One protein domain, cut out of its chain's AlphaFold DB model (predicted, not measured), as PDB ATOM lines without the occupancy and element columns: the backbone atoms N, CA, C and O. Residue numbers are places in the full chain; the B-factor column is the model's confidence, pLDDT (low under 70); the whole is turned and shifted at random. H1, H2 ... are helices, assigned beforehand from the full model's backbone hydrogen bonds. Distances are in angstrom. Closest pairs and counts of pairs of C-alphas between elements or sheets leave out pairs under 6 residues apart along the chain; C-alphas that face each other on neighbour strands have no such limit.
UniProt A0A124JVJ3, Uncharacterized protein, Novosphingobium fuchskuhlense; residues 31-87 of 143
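Overview. This is residues 31 to 87 of the 143 residues of an uncharacterized protein of Novosphingobium fuchskuhlense (UniProt A0A124JVJ3). This printed part has little regular structure: H1 sticks out as a free arm, a long link folds back through a turn that stands free at residues 53 to 59, and short H2 leads into a free tail, residues 72 to 87. The 57 printed residues hold two named helices, H1 then H2, and no named strand. The class is all helix, with 21 residues in named elements. The whole is extended, with a radius of gyration of the C-alphas of 18.6 A, and flat, spanning 55 by 42 by 17 A.

Along the chain. Find C-alpha 31 at (100.607, 115.685, 94.148); from there H1, residues 31 to 44, runs 19.5 A. H2, residues 65 to 71, ends at C-alpha 71, (108.806, 90.090, 122.968).

Arrangement. H1 and H2 are apart. In H1 every O i to N i+4 pair is within hydrogen-bond range; in H2, 2 of 3 are.

Size, cuts and confidence. The farthest C-alphas, of Pro 55 and Asp 87, are 56.3 A apart. The link from H1 to H2, 20 residues, is long. The printed part has no cut. Look for pLDDT under 70 at residues 44 to 55, 57 and 63 to 70.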
ATOM      1  N   ALA A  31     100.037 115.267  92.886       84.94
ATOM      2  CA  ALA A  31     100.607 115.685  94.148       84.94
ATOM      3  C   ALA A  31      99.599 115.613  95.299       84.94
ATOM      4  O   ALA A  31      99.985 115.290  96.422       84.94
ATOM      5  N   GLN A  32      98.308 115.777  95.008       87.25
ATOM      6  CA  GLN A  32      97.238 115.423  95.942       87.25
ATOM      7  C   GLN A  32      97.251 113.919  96.251       87.25
ATOM      8  O   GLN A  32      97.181 113.529  97.417       87.25
ATOM      9  N   ALA A  33      97.427 113.067  95.235       88.00
ATOM     10  CA  ALA A  33      97.583 111.628  95.439       88.00
ATOM     11  C   ALA A  33      98.811 111.308  96.310       88.00
ATOM     12  O   ALA A  33      98.701 110.545  97.270       88.00
ATOM     13  N   ASN A  34      99.953 111.950  96.052       91.31
ATOM     14  CA  ASN A  34     101.164 111.787  96.858       91.31
ATOM     15  C   ASN A  34     100.974 112.264  98.307       91.31
ATOM     16  O   ASN A  34     101.422 111.590  99.233       91.31
ATOM     17  N   ALA A  35     100.273 113.379  98.527       90.06
ATOM     18  CA  ALA A  35      99.966 113.882  99.865       90.06
ATOM     19  C   ALA A  35      99.058 112.916 100.645       90.06
ATOM     20  O   ALA A  35      99.284 112.677 101.833       90.06
ATOM     21  N   LEU A  36      98.066 112.312  99.983       90.12
ATOM     22  CA  LEU A  36      97.209 111.283 100.583       90.12
ATOM     23  C   LEU A  36      97.995 110.009 100.919       90.12
ATOM     24  O   LEU A  36      97.777 109.409 101.973       90.12
ATOM     25  N   ILE A  37      98.927 109.606 100.053       90.00
ATOM     26  CA  ILE A  37      99.826 108.474 100.309       90.00
ATOM     27  C   ILE A  37     100.722 108.772 101.519       90.00
ATOM     28  O   ILE A  37     100.792 107.956 102.437       90.00
ATOM     29  N   ALA A  38     101.345 109.952 101.578       87.69
ATOM     30  CA  ALA A  38     102.202 110.361 102.691       87.69
ATOM     31  C   ALA A  38     101.443 110.403 104.028       87.69
ATOM     32  O   ALA A  38     101.928 109.880 105.032       87.69
ATOM     33  N   GLN A  39     100.220 110.943 104.042       86.56
ATOM     34  CA  GLN A  39      99.369 110.945 105.237       86.56
ATOM     35  C   GLN A  39      99.045 109.527 105.724       86.56
ATOM     36  O   GLN A  39      99.121 109.261 106.925       86.56
ATOM     37  N   ARG A  40      98.737 108.597 104.808       81.44
ATOM     38  CA  ARG A  40      98.507 107.187 105.160       81.44
ATOM     39  C   ARG A  40      99.752 106.535 105.752       81.44
ATOM     40  O   ARG A  40      99.627 105.808 106.730       81.44
ATOM     41  N   LEU A  41     100.936 106.808 105.206       83.88
ATOM     42  CA  LEU A  41     102.199 106.258 105.710       83.88
ATOM     43  C   LEU A  41     102.535 106.773 107.118       83.88
ATOM     44  O   LEU A  41     102.916 105.987 107.984       83.88
ATOM     45  N   LEU A  42     102.328 108.068 107.375       80.69
ATOM     46  CA  LEU A  42     102.543 108.671 108.696       80.69
ATOM     47  C   LEU A  42     101.593 108.106 109.760       80.69
ATOM     48  O   LEU A  42     101.999 107.913 110.904       80.69
ATOM     49  N   GLN A  43     100.345 107.809 109.391       74.81
ATOM     50  CA  GLN A  43      99.371 107.183 110.292       74.81
ATOM     51  C   GLN A  43      99.613 105.676 110.465       74.81
ATOM     52  O   GLN A  43      99.378 105.144 111.547       74.81
ATOM     53  N   ALA A  44     100.115 104.989 109.436       67.19
ATOM     54  CA  ALA A  44     100.387 103.550 109.467       67.19
ATOM     55  C   ALA A  44     101.543 103.161 110.406       67.19
ATOM     56  O   ALA A  44     101.577 102.029 110.884       67.19
ATOM     57  N   GLY A  45     102.471 104.084 110.688       60.00
ATOM     58  CA  GLY A  45     103.565 103.880 111.647       60.00
ATOM     59  C   GLY A  45     103.204 104.177 113.107       60.00
ATOM     60  O   GLY A  45     104.008 103.915 113.999       60.00
ATOM     61  N   GLN A  46     102.020 104.734 113.374       66.69
ATOM     62  CA  GLN A  46     101.585 105.022 114.738       66.69
ATOM     63  C   GLN A  46     100.948 103.769 115.351       66.69
ATOM     64  O   GLN A  46     100.071 103.164 114.726       66.69
ATOM     65  N   PRO A  47     101.343 103.360 116.571       63.09
ATOM     66  CA  PRO A  47     100.714 102.224 117.229       63.09
ATOM     67  C   PRO A  47      99.214 102.495 117.381       63.09
ATOM     68  O   PRO A  47      98.806 103.555 117.867       63.09
ATOM     69  N   LYS A  48      98.380 101.541 116.941       64.81
ATOM     70  CA  LYS A  48      96.922 101.624 117.085       64.81
ATOM     71  C   LYS A  48      96.587 101.877 118.552       64.81
ATOM     72  O   LYS A  48      96.937 101.080 119.418       64.81
ATOM     73  N   ARG A  49      95.861 102.965 118.827       62.12
ATOM     74  CA  ARG A  49      95.205 103.128 120.124       62.12
ATOM     75  C   ARG A  49      94.192 102.010 120.258       62.12
ATOM     76  O   ARG A  49      93.319 101.850 119.407       62.12
ATOM     77  N   CYS A  50      94.338 101.233 121.311       68.06
ATOM     78  CA  CYS A  50      93.403 100.177 121.607       68.06
ATOM     79  C   CYS A  50      92.010 100.729 121.864       68.06
ATOM     80  O   CYS A  50      91.822 101.601 122.709       68.06
ATOM     81  N   THR A  51      91.031 100.212 121.131       69.75
ATOM     82  CA  THR A  51      89.623 100.483 121.393       69.75
ATOM     83  C   THR A  51      89.166  99.540 122.499       69.75
ATOM     84  O   THR A  51      89.289  98.325 122.374       69.75
ATOM     85  N   THR A  52      88.653 100.098 123.591       61.97
ATOM     86  CA  THR A  52      88.322  99.383 124.835       61.97
ATOM     87  C   THR A  52      87.083  98.483 124.749       61.97
ATOM     88  O   THR A  52      86.708  97.885 125.751       61.97
ATOM     89  N   SER A  53      86.443  98.361 123.583       65.50
ATOM     90  CA  SER A  53      85.277  97.494 123.393       65.50
ATOM     91  C   SER A  53      85.435  96.615 122.162       65.50
ATOM     92  O   SER A  53      85.522  97.112 121.041       65.50
ATOM     93  N   SER A  54      85.418  95.301 122.386       62.09
ATOM     94  CA  SER A  54      85.050  94.336 121.356       62.09
ATOM     95  C   SER A  54      83.523  94.358 121.210       62.09
ATOM     96  O   SER A  54      82.840  94.187 122.224       62.09
ATOM     97  N   PRO A  55      82.964  94.580 120.008       65.38
ATOM     98  CA  PRO A  55      81.514  94.570 119.795       65.38
ATOM     99  C   PRO A  55      80.868  93.210 120.115       65.38
ATOM    100  O   PRO A  55      79.688  93.166 120.448       65.38
ATOM    101  N   ASP A  56      81.656  92.132 120.112       73.12
ATOM    102  CA  ASP A  56      81.181  90.755 120.286       73.12
ATOM    103  C   ASP A  56      81.519  90.170 121.674       73.12
ATOM    104  O   ASP A  56      81.469  88.958 121.880       73.12
ATOM    105  N   GLY A  57      81.926  91.010 122.636       68.88
ATOM    106  CA  GLY A  57      82.281  90.570 123.996       68.88
ATOM    107  C   GLY A  57      83.623  89.830 124.113       68.88
ATOM    108  O   GLY A  57      83.937  89.283 125.168       68.88
ATOM    109  N   GLY A  58      84.434  89.815 123.050       73.94
ATOM    110  CA  GLY A  58      85.775  89.224 123.061       73.94
ATOM    111  C   GLY A  58      86.785  90.022 123.898       73.94
ATOM    112  O   GLY A  58      86.709  91.246 124.000       73.94
ATOM    113  N   ILE A  59      87.772  89.328 124.469       71.81
ATOM    114  CA  ILE A  59      88.850  89.955 125.246       71.81
ATOM    115  C   ILE A  59      89.827  90.641 124.282       71.81
ATOM    116  O   ILE A  59      90.482  89.982 123.478       71.81
ATOM    117  N   VAL A  60      89.948  91.967 124.379       75.31
ATOM    118  CA  VAL A  60      90.958  92.747 123.651       75.31
ATOM    119  C   VAL A  60      92.189  92.890 124.544       75.31
ATOM    120  O   VAL A  60      92.157  93.625 125.529       75.31
ATOM    121  N   VAL A  61      93.274  92.184 124.214       70.81
ATOM    122  CA  VAL A  61      94.553  92.309 124.930       70.81
ATOM    123  C   VAL A  61      95.433  93.324 124.216       70.81
ATOM    124  O   VAL A  61      95.841  93.129 123.073       70.81
ATOM    125  N   CYS A  62      95.726  94.411 124.914       71.62
ATOM    126  CA  CYS A  62      96.506  95.522 124.406       71.62
ATOM    127  C   CYS A  62      97.834  95.626 125.132       71.62
ATOM    128  O   CYS A  62      97.891  96.095 126.265       71.62
ATOM    129  N   GLY A  63      98.900  95.187 124.467       67.44
ATOM    130  CA  GLY A  63     100.265  95.408 124.929       67.44
ATOM    131  C   GLY A  63     100.729  96.820 124.582       67.44
ATOM    132  O   GLY A  63     100.558  97.275 123.450       67.44
ATOM    133  N   GLY A  64     101.318  97.525 125.551       65.12
ATOM    134  CA  GLY A  64     102.045  98.767 125.283       65.12
ATOM    135  C   GLY A  64     103.280  98.505 124.414       65.12
ATOM    136  O   GLY A  64     103.796  97.388 124.390       65.12
ATOM    137  N   ARG A  65     103.779  99.538 123.719       67.19
ATOM    138  CA  ARG A  65     104.950  99.415 122.828       67.19
ATOM    139  C   ARG A  65     106.164  98.808 123.545       67.19
ATOM    140  O   ARG A  65     106.792  97.922 122.994       67.19
ATOM    141  N   GLU A  66     106.422  99.207 124.791       66.56
ATOM    142  CA  GLU A  66     107.511  98.651 125.612       66.56
ATOM    143  C   GLU A  66     107.353  97.165 125.959       66.56
ATOM    144  O   GLU A  66     108.356  96.470 126.091       66.56
ATOM    145  N   ALA A  67     106.123  96.676 126.149       66.56
ATOM    146  CA  ALA A  67     105.897  95.246 126.357       66.56
ATOM    147  C   ALA A  67     106.205  94.503 125.050       66.56
ATOM    148  O   ALA A  67     107.051  93.616 125.023       66.56
ATOM    149  N   ASN A  68     105.653  95.005 123.940       65.00
ATOM    150  CA  ASN A  68     105.844  94.411 122.624       65.00
ATOM    151  C   ASN A  68     107.308  94.400 122.159       65.00
ATOM    152  O   ASN A  68     107.728  93.426 121.547       65.00
ATOM    153  N   GLU A  69     108.088  95.446 122.451       69.25
ATOM    154  CA  GLU A  69     109.509  95.529 122.081       69.25
ATOM    155  C   GLU A  69     110.365  94.458 122.778       69.25
ATOM    156  O   GLU A  69     111.320  93.980 122.173       69.25
ATOM    157  N   LYS A  70     110.000  94.009 123.988       67.12
ATOM    158  CA  LYS A  70     110.714  92.931 124.705       67.12
ATOM    159  C   LYS A  70     110.409  91.539 124.160       67.12
ATOM    160  O   LYS A  70     111.243  90.645 124.258       67.12
ATOM    161  N   GLU A  71     109.216  91.348 123.605       70.19
ATOM    162  CA  GLU A  71     108.806  90.090 122.968       70.19
ATOM    163  C   GLU A  71     109.109  90.066 121.461       70.19
ATOM    164  O   GLU A  71     108.888  89.056 120.787       70.19
ATOM    165  N   ARG A  72     109.599  91.180 120.909       73.00
ATOM    166  CA  ARG A  72     109.926  91.293 119.492       73.00
ATOM    167  C   ARG A  72     111.227  90.557 119.206       73.00
ATOM    168  O   ARG A  72     112.208  90.686 119.930       73.00
ATOM    169  N   LEU A  73     111.244  89.803 118.110       79.19
ATOM    170  CA  LEU A  73     112.487  89.237 117.603       79.19
ATOM    171  C   LEU A  73     113.437  90.387 117.222       79.19
ATOM    172  O   LEU A  73     112.981  91.324 116.550       79.19
ATOM    173  N   PRO A  74     114.718  90.325 117.633       75.94
ATOM    174  CA  PRO A  74     115.692  91.365 117.328       75.94
ATOM    175  C   PRO A  74     115.842  91.540 115.813       75.94
ATOM    176  O   PRO A  74     115.657  90.589 115.035       75.94
ATOM    177  N   LEU A  75     116.139  92.766 115.377       78.94
ATOM    178  CA  LEU A  75     116.383  93.036 113.960       78.94
ATOM    179  C   LEU A  75     117.676  92.357 113.497       78.94
ATOM    180  O   LEU A  75     118.547  92.027 114.292       78.94
ATOM    181  N   ARG A  76     117.810  92.109 112.186       73.00
ATOM    182  CA  ARG A  76     118.928  91.317 111.635       73.00
ATOM    183  C   ARG A  76     120.308  91.839 112.024       73.00
ATOM    184  O   ARG A  76     121.219  91.025 112.102       73.00
ATOM    185  N   ASP A  77     120.436  93.145 112.199       76.25
ATOM    186  CA  ASP A  77     121.619  93.898 112.614       76.25
ATOM    187  C   ASP A  77     121.888  93.852 114.125       76.25
ATOM    188  O   ASP A  77     123.025  94.047 114.535       76.25
ATOM    189  N   GLU A  78     120.878  93.534 114.932       74.19
ATOM    190  CA  GLU A  78     120.975  93.371 116.389       74.19
ATOM    191  C   GLU A  78     121.297  91.925 116.803       74.19
ATOM    192  O   GLU A  78     121.587  91.656 117.966       74.19
ATOM    193  N   LEU A  79     121.231  90.963 115.874       75.88
ATOM    194  CA  LEU A  79     121.637  89.585 116.153       75.88
ATOM    195  C   LEU A  79     123.164  89.483 116.248       75.88
ATOM    196  O   LEU A  79     123.872  89.997 115.388       75.88
ATOM    197  N   ASP A  80     123.671  88.633 117.145       72.00
ATOM    198  CA  ASP A  80     125.103  88.269 117.199       72.00
ATOM    199  C   ASP A  80     125.635  87.744 115.854       72.00
ATOM    200  O   ASP A  80     126.798  87.928 115.495       72.00
ATOM    201  N   SER A  81     124.757  87.134 115.049       71.56
ATOM    202  CA  SER A  81     125.083  86.701 113.685       71.56
ATOM    203  C   SER A  81     125.460  87.851 112.739       71.56
ATOM    204  O   SER A  81     126.168  87.613 111.759       71.56
ATOM    205  N   ALA A  82     125.016  89.081 113.013       72.44
ATOM    206  CA  ALA A  82     125.399  90.283 112.274       72.44
ATOM    207  C   ALA A  82     126.865  90.651 112.513       72.44
ATOM    208  O   ALA A  82     127.548  91.099 111.594       72.44
ATOM    209  N   HIS A  83     127.355  90.398 113.728       70.31
ATOM    210  CA  HIS A  83     128.741  90.626 114.139       70.31
ATOM    211  C   HIS A  83     129.655  89.423 113.852       70.31
ATOM    212  O   HIS A  83     130.859  89.478 114.100       70.31
ATOM    213  N   SER A  84     129.107  88.334 113.305       74.00
ATOM    214  CA  SER A  84     129.865  87.127 112.981       74.00
ATOM    215  C   SER A  84     130.745  87.316 111.741       74.00
ATOM    216  O   SER A  84     130.268  87.664 110.658       74.00
ATOM    217  N   THR A  85     132.032  86.989 111.874       78.19
ATOM    218  CA  THR A  85     133.027  87.006 110.787       78.19
ATOM    219  C   THR A  85     132.906  85.820 109.824       78.19
ATOM    220  O   THR A  85     133.536  85.837 108.769       78.19
ATOM    221  N   ARG A  86     132.071  84.813 110.140       73.38
ATOM    222  CA  ARG A  86     131.844  83.590 109.336       73.38
ATOM    223  C   ARG A  86     133.123  82.824 108.954       73.38
ATOM    224  O   ARG A  86     133.132  82.101 107.964       73.38
ATOM    225  N   ASP A  87     134.187  82.963 109.736       79.62
ATOM    226  CA  ASP A  87     135.482  82.297 109.525       79.62
ATOM    227  C   ASP A  87     135.570  80.920 110.213       79.62
ATOM    228  O   ASP A  87     136.554  80.206 110.052       79.62
TER     229      ASP A  87